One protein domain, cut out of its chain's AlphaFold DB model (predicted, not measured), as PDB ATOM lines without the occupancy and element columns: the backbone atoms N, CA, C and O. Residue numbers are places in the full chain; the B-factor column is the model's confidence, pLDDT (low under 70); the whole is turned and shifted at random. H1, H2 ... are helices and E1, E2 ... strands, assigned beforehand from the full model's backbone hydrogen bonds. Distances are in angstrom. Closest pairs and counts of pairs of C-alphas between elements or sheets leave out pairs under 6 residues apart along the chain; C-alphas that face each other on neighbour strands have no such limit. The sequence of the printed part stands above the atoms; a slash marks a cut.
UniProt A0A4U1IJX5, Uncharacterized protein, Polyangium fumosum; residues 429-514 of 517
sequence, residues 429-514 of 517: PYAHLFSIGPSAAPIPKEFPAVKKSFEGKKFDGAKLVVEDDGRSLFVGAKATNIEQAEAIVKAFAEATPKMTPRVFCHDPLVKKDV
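Overview. This is residues 429 to 514 of the 517 residues of an uncharacterized protein of Polyangium fumosum (UniProt A0A4U1IJX5). A strongly twisted sheet of five strands has the longer helix, H2, packed over one face along its longest strand, E1, while the short helix H1 meets H2 near that helix's last residues and only grazes the sheet. The 86 printed residues include five named strands and two named helices, in the order E1 H1 E2 E3 H2 E4 E5. The sheet runs E4 E1 E3 E2 E5, antiparallel throughout, and the class is mixed, helices and strands. The whole is compact, with a radius of gyration of the C-alphas of 11.8 A, and rounded, spanning 32 by 24 by 21 A.

Along the chain. E1, residues 429 to 438, begins at C-alpha 429 (77.083, 77.955, 35.838), spans 23.4 A and bends by 68 degrees at residue 434. H1 is residues 448 to 454, E2 463 to 468, and E3 472 to 478, 17.6 A long. H2, residues 482 to 495, spans 20.3 A. E4 is residues 502 to 505; E5, 510 to 514, ends at C-alpha 514 (74.086, 95.118, 36.719).

Arrangement. E1 is antiparallel to E4, with N 430 and O 504 2.8 A apart, and to E3, with N 431 and O 477 at 2.9 A. E2 and E3 form a hairpin, with N 465 and O 476 at 2.8 A; E2 also pairs with E5, N 466 and O 512 at 2.8 A. H2 lies over E1 at a height over the sheet of 8.7 A, two layers, a helix on one face of a sheet; Ala 431 and Ala 485 have their closest C-alphas, 4.9 A apart. E1, H1, E2 and E3, H2, E4 are split strand-helix-strand units, each with another strand between its two strands, and right-handed crossovers. H1 touches H2 residues 491 to 495 alone at a steep tilt of 55 degrees, opposite ways; the closest C-alphas, of Ser 453 and Phe 492, are 5.1 A apart. Every O i to N i+4 pair in H1 is within hydrogen-bond range, and 9 of 10 in H2.

Size, cuts and confidence. The C-alphas farthest apart, of Ala 440 and Glu 483, are 32.7 A apart. The printed part has no cut, no link is long, and no printed residue is under 70 in pLDDT.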
ATOM      1  N   PRO A 429      78.518  77.920  36.062       97.62
ATOM      2  CA  PRO A 429      77.083  77.955  35.838       97.62
ATOM      3  C   PRO A 429      76.615  79.396  35.599       97.62
ATOM      4  O   PRO A 429      76.943  80.324  36.345       97.62
ATOM      5  N   TYR A 430      75.836  79.581  34.540       97.75
ATOM      6  CA  TYR A 430      75.339  80.878  34.099       97.75
ATOM      7  C   TYR A 430      73.822  80.840  33.936       97.75
ATOM      8  O   TYR A 430      73.292  80.077  33.125       97.75
ATOM      9  N   ALA A 431      73.124  81.676  34.703       98.00
ATOM     10  CA  ALA A 431      71.684  81.867  34.607       98.00
ATOM     11  C   ALA A 431      71.378  82.877  33.496       98.00
ATOM     12  O   ALA A 431      71.470  84.085  33.691       98.00
ATOM     13  N   HIS A 432      71.015  82.386  32.319       97.06
ATOM     14  CA  HIS A 432      70.632  83.206  31.180       97.06
ATOM     15  C   HIS A 432      69.148  83.570  31.268       97.06
ATOM     16  O   HIS A 432      68.296  82.680  31.314       97.06
ATOM     17  N   LEU A 433      68.820  84.866  31.279       97.00
ATOM     18  CA  LEU A 433      67.463  85.327  31.580       97.00
ATOM     19  C   LEU A 433      66.686  85.740  30.327       97.00
ATOM     20  O   LEU A 433      65.657  85.140  30.021       97.00
ATOM     21  N   PHE A 434      67.156  86.756  29.598       95.81
ATOM     22  CA  PHE A 434      66.458  87.281  28.416       95.81
ATOM     23  C   PHE A 434      67.381  88.089  27.496       95.81
ATOM     24  O   PHE A 434      68.391  88.636  27.933       95.81
ATOM     25  N   SER A 435      67.015  88.186  26.213       95.00
ATOM     26  CA  SER A 435      67.700  89.058  25.249       95.00
ATOM     27  C   SER A 435      67.202  90.496  25.347       95.00
ATOM     28  O   SER A 435      66.017  90.731  25.586       95.00
ATOM     29  N   ILE A 436      68.100  91.452  25.116       95.69
ATOM     30  CA  ILE A 436      67.798  92.891  25.091       95.69
ATOM     31  C   ILE A 436      68.069  93.539  23.725       95.69
ATOM     32  O   ILE A 436      67.987  94.760  23.607       95.69
ATOM     33  N   GLY A 437      68.360  92.740  22.693       95.25
ATOM     34  CA  GLY A 437      68.552  93.207  21.317       95.25
ATOM     35  C   GLY A 437      69.890  92.785  20.697       95.25
ATOM     36  O   GLY A 437      70.619  91.996  21.298       95.25
ATOM     37  N   PRO A 438      70.215  93.281  19.489       96.56
ATOM     38  CA  PRO A 438      71.466  92.964  18.795       96.56
ATOM     39  C   PRO A 438      72.689  93.573  19.502       96.56
ATOM     40  O   PRO A 438      72.561  94.582  20.192       96.56
ATOM     41  N   SER A 439      73.887  93.027  19.276       95.00
ATOM     42  CA  SER A 439      75.144  93.475  19.919       95.00
ATOM     43  C   SER A 439      75.466  94.964  19.745       95.00
ATOM     44  O   SER A 439      76.107  95.563  20.604       95.00
ATOM     45  N   ALA A 440      75.014  95.580  18.649       94.38
ATOM     46  CA  ALA A 440      75.216  97.006  18.376       94.38
ATOM     47  C   ALA A 440      74.221  97.930  19.109       94.38
ATOM     48  O   ALA A 440      74.361  99.152  19.047       94.38
ATOM     49  N   ALA A 441      73.193  97.378  19.760       95.12
ATOM     50  CA  ALA A 441      72.183  98.170  20.445       95.12
ATOM     51  C   ALA A 441      72.746  98.825  21.723       95.12
ATOM     52  O   ALA A 441      73.592  98.243  22.407       95.12
ATOM     53  N   PRO A 442      72.259 100.024  22.095       95.31
ATOM     54  CA  PRO A 442      72.626 100.636  23.364       95.31
ATOM     55  C   PRO A 442      72.096  99.804  24.540       95.31
ATOM     56  O   PRO A 442      70.927  99.417  24.566       95.31
ATOM     57  N   ILE A 443      72.942  99.574  25.546       96.62
ATOM     58  CA  ILE A 443      72.541  98.861  26.764       96.62
ATOM     59  C   ILE A 443      71.599  99.757  27.593       96.62
ATOM     60  O   ILE A 443      71.989 100.879  27.939       96.62
ATOM     61  N   PRO A 444      70.393  99.286  27.968       94.06
ATOM     62  CA  PRO A 444      69.476 100.041  28.813       94.06
ATOM     63  C   PRO A 444      70.098 100.455  30.155       94.06
ATOM     64  O   PRO A 444      70.961  99.777  30.729       94.06
ATOM     65  N   LYS A 445      69.638 101.594  30.684       92.56
ATOM     66  CA  LYS A 445      70.026 102.045  32.029       92.56
ATOM     67  C   LYS A 445      69.368 101.204  33.119       92.56
ATOM     68  O   LYS A 445      70.015 100.925  34.120       92.56
ATOM     69  N   GLU A 446      68.132 100.776  32.883       93.44
ATOM     70  CA  GLU A 446      67.307 100.031  33.831       93.44
ATOM     71  C   GLU A 446      66.804  98.723  33.222       93.44
ATOM     72  O   GLU A 446      66.629  98.610  32.007       93.44
ATOM     73  N   PHE A 447      66.514  97.752  34.089       95.50
ATOM     74  CA  PHE A 447      66.025  96.432  33.707       95.50
ATOM     75  C   PHE A 447      64.745  96.092  34.496       95.50
ATOM     76  O   PHE A 447      64.808  95.382  35.501       95.50
ATOM     77  N   PRO A 448      63.556  96.565  34.070       94.56
ATOM     78  CA  PRO A 448      62.310  96.376  34.824       94.56
ATOM     79  C   PRO A 448      61.960  94.908  35.104       94.56
ATOM     80  O   PRO A 448      61.455  94.586  36.177       94.56
ATOM     81  N   ALA A 449      62.265  94.003  34.165       94.69
ATOM     82  CA  ALA A 449      62.067  92.563  34.344       94.69
ATOM     83  C   ALA A 449      62.955  91.983  35.458       94.69
ATOM     84  O   ALA A 449      62.500  91.126  36.211       94.69
ATOM     85  N   VAL A 450      64.190  92.477  35.601       95.94
ATOM     86  CA  VAL A 450      65.096  92.109  36.700       95.94
ATOM     87  C   VAL A 450      64.533  92.620  38.021       95.94
ATOM     88  O   VAL A 450      64.355  91.821  38.935       95.94
ATOM     89  N   LYS A 451      64.179  93.914  38.097       94.81
ATOM     90  CA  LYS A 451      63.589  94.513  39.306       94.81
ATOM     91  C   LYS A 451      62.375  93.719  39.778       94.81
ATOM     92  O   LYS A 451      62.367  93.210  40.890       94.81
ATOM     93  N   LYS A 452      61.409  93.502  38.884       94.94
ATOM     94  CA  LYS A 452      60.200  92.717  39.165       94.94
ATOM     95  C   LYS A 452      60.501  91.305  39.692       94.94
ATOM     96  O   LYS A 452      59.740  90.784  40.501       94.94
ATOM     97  N   SER A 453      61.559  90.665  39.199       96.31
ATOM     98  CA  SER A 453      61.860  89.261  39.509       96.31
ATOM     99  C   SER A 453      62.633  89.070  40.811       96.31
ATOM    100  O   SER A 453      62.507  88.018  41.450       96.31
ATOM    101  N   PHE A 454      63.442  90.063  41.190       96.62
ATOM    102  CA  PHE A 454      64.459  89.912  42.229       96.62
ATOM    103  C   PHE A 454      64.397  90.946  43.356       96.62
ATOM    104  O   PHE A 454      65.188  90.820  44.281       96.62
ATOM    105  N   GLU A 455      63.469  91.906  43.332       94.38
ATOM    106  CA  GLU A 455      63.296  92.883  44.419       94.38
ATOM    107  C   GLU A 455      63.177  92.179  45.784       94.38
ATOM    108  O   GLU A 455      62.325  91.309  45.992       94.38
ATOM    109  N   GLY A 456      64.093  92.512  46.700       89.81
ATOM    110  CA  GLY A 456      64.167  91.920  48.041       89.81
ATOM    111  C   GLY A 456      64.747  90.499  48.117       89.81
ATOM    112  O   GLY A 456      64.828  89.941  49.215       89.81
ATOM    113  N   LYS A 457      65.175  89.900  46.997       92.38
ATOM    114  CA  LYS A 457      65.855  88.594  46.964       92.38
ATOM    115  C   LYS A 457      67.371  88.785  47.012       92.38
ATOM    116  O   LYS A 457      67.905  89.737  46.456       92.38
ATOM    117  N   LYS A 458      68.081  87.854  47.652       88.75
ATOM    118  CA  LYS A 458      69.549  87.869  47.734       88.75
ATOM    119  C   LYS A 458      70.137  86.595  47.148       88.75
ATOM    120  O   LYS A 458      69.699  85.499  47.487       88.75
ATOM    121  N   PHE A 459      71.147  86.763  46.301       94.31
ATOM    122  CA  PHE A 459      71.933  85.679  45.721       94.31
ATOM    123  C   PHE A 459      73.410  85.956  45.992       94.31
ATOM    124  O   PHE A 459      74.113  86.536  45.165       94.31
ATOM    125  N   ASP A 460      73.871  85.589  47.187       94.25
ATOM    126  CA  ASP A 460      75.220  85.919  47.642       94.25
ATOM    127  C   ASP A 460      76.288  85.357  46.690       94.25
ATOM    128  O   ASP A 460      76.252  84.194  46.286       94.25
ATOM    129  N   GLY A 461      77.226  86.214  46.283       94.88
ATOM    130  CA  GLY A 461      78.292  85.874  45.337       94.88
ATOM    131  C   GLY A 461      77.878  85.826  43.859       94.88
ATOM    132  O   GLY A 461      78.762  85.878  43.001       94.88
ATOM    133  N   ALA A 462      76.579  85.790  43.538       97.12
ATOM    134  CA  ALA A 462      76.121  85.861  42.157       97.12
ATOM    135  C   ALA A 462      76.263  87.285  41.603       97.12
ATOM    136  O   ALA A 462      75.994  88.273  42.292       97.12
ATOM    137  N   LYS A 463      76.644  87.403  40.331       97.25
ATOM    138  CA  LYS A 463      76.802  88.699  39.652       97.25
ATOM    139  C   LYS A 463      75.874  88.787  38.457       97.25
ATOM    140  O   LYS A 463      76.022  88.002  37.521       97.25
ATOM    141  N   LEU A 464      74.945  89.734  38.494       97.38
ATOM    142  CA  LEU A 464      74.077  90.040  37.368       97.38
ATOM    143  C   LEU A 464      74.854  90.877  36.340       97.38
ATOM    144  O   LEU A 464      75.592  91.794  36.693       97.38
ATOM    145  N   VAL A 465      74.729  90.520  35.068       98.00
ATOM    146  CA  VAL A 465      75.537  91.066  33.976       98.00
ATOM    147  C   VAL A 465      74.712  91.211  32.702       98.00
ATOM    148  O   VAL A 465      73.714  90.520  32.490       98.00
ATOM    149  N   VAL A 466      75.178  92.092  31.823       98.00
ATOM    150  CA  VAL A 466      74.857  92.064  30.397       98.00
ATOM    151  C   VAL A 466      76.012  91.390  29.670       98.00
ATOM    152  O   VAL A 466      77.142  91.884  29.713       98.00
ATOM    153  N   GLU A 467      75.727  90.277  29.004       95.81
ATOM    154  CA  GLU A 467      76.662  89.588  28.118       95.81
ATOM    155  C   GLU A 467      76.428  89.956  26.651       95.81
ATOM    156  O   GLU A 467      75.323  90.333  26.257       95.81
ATOM    157  N   ASP A 468      77.471  89.792  25.845       94.25
ATOM    158  CA  ASP A 468      77.426  89.886  24.387       94.25
ATOM    159  C   ASP A 468      77.960  88.589  23.775       94.25
ATOM    160  O   ASP A 468      79.128  88.247  23.965       94.25
ATOM    161  N   ASP A 469      77.122  87.863  23.031       87.88
ATOM    162  CA  ASP A 469      77.538  86.632  22.343       87.88
ATOM    163  C   ASP A 469      78.111  86.886  20.933       87.88
ATOM    164  O   ASP A 469      78.386  85.939  20.193       87.88
ATOM    165  N   GLY A 470      78.275  88.160  20.561       87.44
ATOM    166  CA  GLY A 470      78.712  88.628  19.248       87.44
ATOM    167  C   GLY A 470      77.573  88.846  18.248       87.44
ATOM    168  O   GLY A 470      77.811  89.414  17.182       87.44
ATOM    169  N   ARG A 471      76.347  88.411  18.568       88.12
ATOM    170  CA  ARG A 471      75.139  88.645  17.755       88.12
ATOM    171  C   ARG A 471      74.094  89.443  18.523       88.12
ATOM    172  O   ARG A 471      73.494  90.366  17.968       88.12
ATOM    173  N   SER A 472      73.896  89.093  19.788       93.44
ATOM    174  CA  SER A 472      72.876  89.662  20.653       93.44
ATOM    175  C   SER A 472      73.412  89.935  22.053       93.44
ATOM    176  O   SER A 472      74.286  89.238  22.572       93.44
ATOM    177  N   LEU A 473      72.814  90.940  22.686       96.56
ATOM    178  CA  LEU A 473      72.982  91.236  24.095       96.56
ATOM    179  C   LEU A 473      71.955  90.457  24.915       96.56
ATOM    180  O   LEU A 473      70.768  90.392  24.563       96.56
ATOM    181  N   PHE A 474      72.399  89.918  26.044       96.69
ATOM    182  CA  PHE A 474      71.545  89.196  26.978       96.69
ATOM    183  C   PHE A 474      71.796  89.655  28.404       96.69
ATOM    184  O   PHE A 474      72.919  89.971  28.781       96.69
ATOM    185  N   VAL A 475      70.739  89.662  29.207       97.75
ATOM    186  CA  VAL A 475      70.850  89.784  30.658       97.75
ATOM    187  C   VAL A 475      70.928  88.382  31.244       97.75
ATOM    188  O   VAL A 475      70.126  87.505  30.907       97.75
ATOM    189  N   GLY A 476      71.874  88.183  32.152       97.75
ATOM    190  CA  GLY A 476      72.012  86.947  32.906       97.75
ATOM    191  C   GLY A 476      72.815  87.134  34.180       97.75
ATOM    192  O   GLY A 476      73.192  88.250  34.522       97.75
ATOM    193  N   ALA A 477      73.062  86.049  34.906       98.06
ATOM    194  CA  ALA A 477      73.829  86.073  36.142       98.06
ATOM    195  C   ALA A 477      74.890  84.972  36.171       98.06
ATOM    196  O   ALA A 477      74.601  83.796  35.938       98.06
ATOM    197  N   LYS A 478      76.120  85.353  36.516       98.00
ATOM    198  CA  LYS A 478      77.186  84.417  36.879       98.00
ATOM    199  C   LYS A 478      76.880  83.880  38.272       98.00
ATOM    200  O   LYS A 478      76.856  84.665  39.221       98.00
ATOM    201  N   ALA A 479      76.635  82.579  38.384       97.50
ATOM    202  CA  ALA A 479      76.359  81.917  39.653       97.50
ATOM    203  C   ALA A 479      77.620  81.232  40.201       97.50
ATOM    204  O   ALA A 479      78.587  80.995  39.478       97.50
ATOM    205  N   THR A 480      77.603  80.918  41.492       95.94
ATOM    206  CA  THR A 480      78.700  80.230  42.193       95.94
ATOM    207  C   THR A 480      78.597  78.706  42.113       95.94
ATOM    208  O   THR A 480      79.613  78.023  42.203       95.94
ATOM    209  N   ASN A 481      77.390  78.174  41.920       94.44
ATOM    210  CA  ASN A 481      77.093  76.755  41.725       94.44
ATOM    211  C   ASN A 481      75.799  76.587  40.909       94.44
ATOM    212  O   ASN A 481      75.115  77.571  40.589       94.44
ATOM    213  N   ILE A 482      75.503  75.348  40.511       94.69
ATOM    214  CA  ILE A 482      74.360  75.051  39.644       94.69
ATOM    215  C   ILE A 482      73.032  75.314  40.359       94.69
ATOM    216  O   ILE A 482      72.138  75.909  39.763       94.69
ATOM    217  N   GLU A 483      72.940  75.001  41.651       95.50
ATOM    218  CA  GLU A 483      71.735  75.192  42.460       95.50
ATOM    219  C   GLU A 483      71.350  76.675  42.548       95.50
ATOM    220  O   GLU A 483      70.178  77.042  42.435       95.50
ATOM    221  N   GLN A 484      72.339  77.562  42.696       97.06
ATOM    222  CA  GLN A 484      72.128  79.006  42.692       97.06
ATOM    223  C   GLN A 484      71.673  79.497  41.312       97.06
ATOM    224  O   GLN A 484      70.772  80.334  41.237       97.06
ATOM    225  N   ALA A 485      72.253  78.988  40.220       97.88
ATOM    226  CA  ALA A 485      71.827  79.363  38.872       97.88
ATOM    227  C   ALA A 485      70.377  78.935  38.594       97.88
ATOM    228  O   ALA A 485      69.591  79.720  38.060       97.88
ATOM    229  N   GLU A 486      70.006  77.721  39.004       97.12
ATOM    230  CA  GLU A 486      68.642  77.203  38.906       97.12
ATOM    231  C   GLU A 486      67.660  78.027  39.746       97.12
ATOM    232  O   GLU A 486      66.580  78.373  39.263       97.12
ATOM    233  N   ALA A 487      68.043  78.418  40.967       97.25
ATOM    234  CA  ALA A 487      67.227  79.278  41.822       97.25
ATOM    235  C   ALA A 487      66.970  80.657  41.188       97.25
ATOM    236  O   ALA A 487      65.839  81.150  41.228       97.25
ATOM    237  N   ILE A 488      67.987  81.261  40.562       98.19
ATOM    238  CA  ILE A 488      67.859  82.537  39.838       98.19
ATOM    239  C   ILE A 488      66.913  82.382  38.638       98.19
ATOM    240  O   ILE A 488      65.981  83.173  38.483       98.19
ATOM    241  N   VAL A 489      67.117  81.350  37.810       97.88
ATOM    242  CA  VAL A 489      66.271  81.059  36.637       97.88
ATOM    243  C   VAL A 489      64.819  80.822  37.045       97.88
ATOM    244  O   VAL A 489      63.917  81.395  36.433       97.88
ATOM    245  N   LYS A 490      64.584  80.034  38.100       97.25
ATOM    246  CA  LYS A 490      63.246  79.759  38.635       97.25
ATOM    247  C   LYS A 490      62.561  81.039  39.113       97.25
ATOM    248  O   LYS A 490      61.445  81.327  38.690       97.25
ATOM    249  N   ALA A 491      63.251  81.834  39.933       96.75
ATOM    250  CA  ALA A 491      62.730  83.097  40.449       96.75
ATOM    251  C   ALA A 491      62.365  84.088  39.329       96.75
ATOM    252  O   ALA A 491      61.381  84.817  39.459       96.75
ATOM    253  N   PHE A 492      63.135  84.105  38.237       97.88
ATOM    254  CA  PHE A 492      62.828  84.905  37.053       97.88
ATOM    255  C   PHE A 492      61.618  84.356  36.289       97.88
ATOM    256  O   PHE A 492      60.673  85.094  36.020       97.88
ATOM    257  N   ALA A 493      61.601  83.052  35.995       96.94
ATOM    258  CA  ALA A 493      60.523  82.399  35.250       96.94
ATOM    259  C   ALA A 493      59.145  82.608  35.903       96.94
ATOM    260  O   ALA A 493      58.173  82.904  35.207       96.94
ATOM    261  N   GLU A 494      59.073  82.521  37.235       96.00
ATOM    262  CA  GLU A 494      57.851  82.758  38.017       96.00
ATOM    263  C   GLU A 494      57.318  84.194  37.851       96.00
ATOM    264  O   GLU A 494      56.110  84.407  37.736       96.00
ATOM    265  N   ALA A 495      58.205  85.192  37.790       95.56
ATOM    266  CA  ALA A 495      57.830  86.596  37.633       95.56
ATOM    267  C   ALA A 495      57.553  86.994  36.169       95.56
ATOM    268  O   ALA A 495      56.827  87.970  35.907       95.56
ATOM    269  N   THR A 496      58.112  86.258  35.205       94.50
ATOM    270  CA  THR A 496      58.020  86.536  33.764       94.50
ATOM    271  C   THR A 496      57.649  85.279  32.954       94.50
ATOM    272  O   THR A 496      58.464  84.792  32.170       94.50
ATOM    273  N   PRO A 497      56.401  84.776  33.036       92.00
ATOM    274  CA  PRO A 497      56.012  83.478  32.460       92.00
ATOM    275  C   PRO A 497      56.064  83.400  30.922       92.00
ATOM    276  O   PRO A 497      55.949  82.322  30.353       92.00
ATOM    277  N   LYS A 498      56.217  84.537  30.229       92.94
ATOM    278  CA  LYS A 498      56.389  84.594  28.765       92.94
ATOM    279  C   LYS A 498      57.853  84.491  28.320       92.94
ATOM    280  O   LYS A 498      58.110  84.418  27.123       92.94
ATOM    281  N   MET A 499      58.797  84.556  29.255       93.06
ATOM    282  CA  MET A 499      60.229  84.448  28.988       93.06
ATOM    283  C   MET A 499      60.717  83.048  29.357       93.06
ATOM    284  O   MET A 499      60.150  82.393  30.228       93.06
ATOM    285  N   THR A 500      61.772  82.592  28.691       92.00
ATOM    286  CA  THR A 500      62.308  81.230  28.818       92.00
ATOM    287  C   THR A 500      63.742  81.253  29.357       92.00
ATOM    288  O   THR A 500      64.679  80.926  28.623       92.00
ATOM    289  N   PRO A 501      63.946  81.652  30.630       96.00
ATOM    290  CA  PRO A 501      65.270  81.638  31.241       96.00
ATOM    291  C   PRO A 501      65.806  80.203  31.348       96.00
ATOM    292  O   PRO A 501      65.036  79.246  31.465       96.00
ATOM    293  N   ARG A 502      67.131  80.040  31.293       96.00
ATOM    294  CA  ARG A 502      67.814  78.735  31.297       96.00
ATOM    295  C   ARG A 502      69.179  78.822  31.968       96.00
ATOM    296  O   ARG A 502      69.771  79.894  32.032       96.00
ATOM    297  N   VAL A 503      69.690  77.684  32.426       96.94
ATOM    298  CA  VAL A 503      71.061  77.572  32.938       96.94
ATOM    299  C   VAL A 503      71.966  76.981  31.857       96.94
ATOM    300  O   VAL A 503      71.628  75.978  31.229       96.94
ATOM    301  N   PHE A 504      73.130  77.592  31.653       95.81
ATOM    302  CA  PHE A 504      74.169  77.109  30.746       95.81
ATOM    303  C   PHE A 504      75.496  76.951  31.475       95.81
ATOM    304  O   PHE A 504      75.745  77.631  32.469       95.81
ATOM    305  N   CYS A 505      76.365  76.085  30.952       94.94
ATOM    306  CA  CYS A 505      77.765  76.102  31.349       94.94
ATOM    307  C   CYS A 505      78.512  77.058  30.431       94.94
ATOM    308  O   CYS A 505      78.774  76.739  29.268       94.94
ATOM    309  N   HIS A 506      78.759  78.274  30.912       92.56
ATOM    310  CA  HIS A 506      79.173  79.372  30.052       92.56
ATOM    311  C   HIS A 506      80.039  80.385  30.796       92.56
ATOM    312  O   HIS A 506      79.740  80.772  31.921       92.56
ATOM    313  N   ASP A 507      81.099  80.840  30.129       91.69
ATOM    314  CA  ASP A 507      81.875  81.996  30.564       91.69
ATOM    315  C   ASP A 507      81.489  83.203  29.692       91.69
ATOM    316  O   ASP A 507      81.926  83.272  28.537       91.69
ATOM    317  N   PRO A 508      80.609  84.096  30.185       92.69
ATOM    318  CA  PRO A 508      80.040  85.171  29.382       92.69
ATOM    319  C   PRO A 508      81.052  86.284  29.103       92.69
ATOM    320  O   PRO A 508      81.813  86.692  29.988       92.69
ATOM    321  N   LEU A 509      81.006  86.860  27.897       93.00
ATOM    322  CA  LEU A 509      81.701  88.114  27.598       93.00
ATOM    323  C   LEU A 509      80.901  89.282  28.191       93.00
ATOM    324  O   LEU A 509      79.975  89.803  27.571       93.00
ATOM    325  N   VAL A 510      81.257  89.680  29.410       96.62
ATOM    326  CA  VAL A 510      80.560  90.739  30.150       96.62
ATOM    327  C   VAL A 510      80.824  92.108  29.520       96.62
ATOM    328  O   VAL A 510      81.972  92.531  29.381       96.62
ATOM    329  N   LYS A 511      79.750  92.825  29.175       97.25
ATOM    330  CA  LYS A 511      79.787  94.226  28.720       97.25
ATOM    331  C   LYS A 511      79.458  95.220  29.822       97.25
ATOM    332  O   LYS A 511      79.921  96.356  29.768       97.25
ATOM    333  N   LYS A 512      78.621  94.820  30.778       96.38
ATOM    334  CA  LYS A 512      78.167  95.678  31.874       96.38
ATOM    335  C   LYS A 512      77.786  94.829  33.082       96.38
ATOM    336  O   LYS A 512      77.039  93.865  32.926       96.38
ATOM    337  N   ASP A 513      78.247  95.224  34.262       96.19
ATOM    338  CA  ASP A 513      77.713  94.721  35.527       96.19
ATOM    339  C   ASP A 513      76.372  95.406  35.830       96.19
ATOM    340  O   ASP A 513      76.186  96.599  35.568       96.19
ATOM    341  N   VAL A 514      75.418  94.637  36.348       93.56
ATOM    342  CA  VAL A 514      74.086  95.118  36.719       93.56
ATOM    343  C   VAL A 514      73.906  94.909  38.215       93.56
ATOM    344  O   VAL A 514      74.158  93.821  38.728       93.56
TER     345      VAL A 514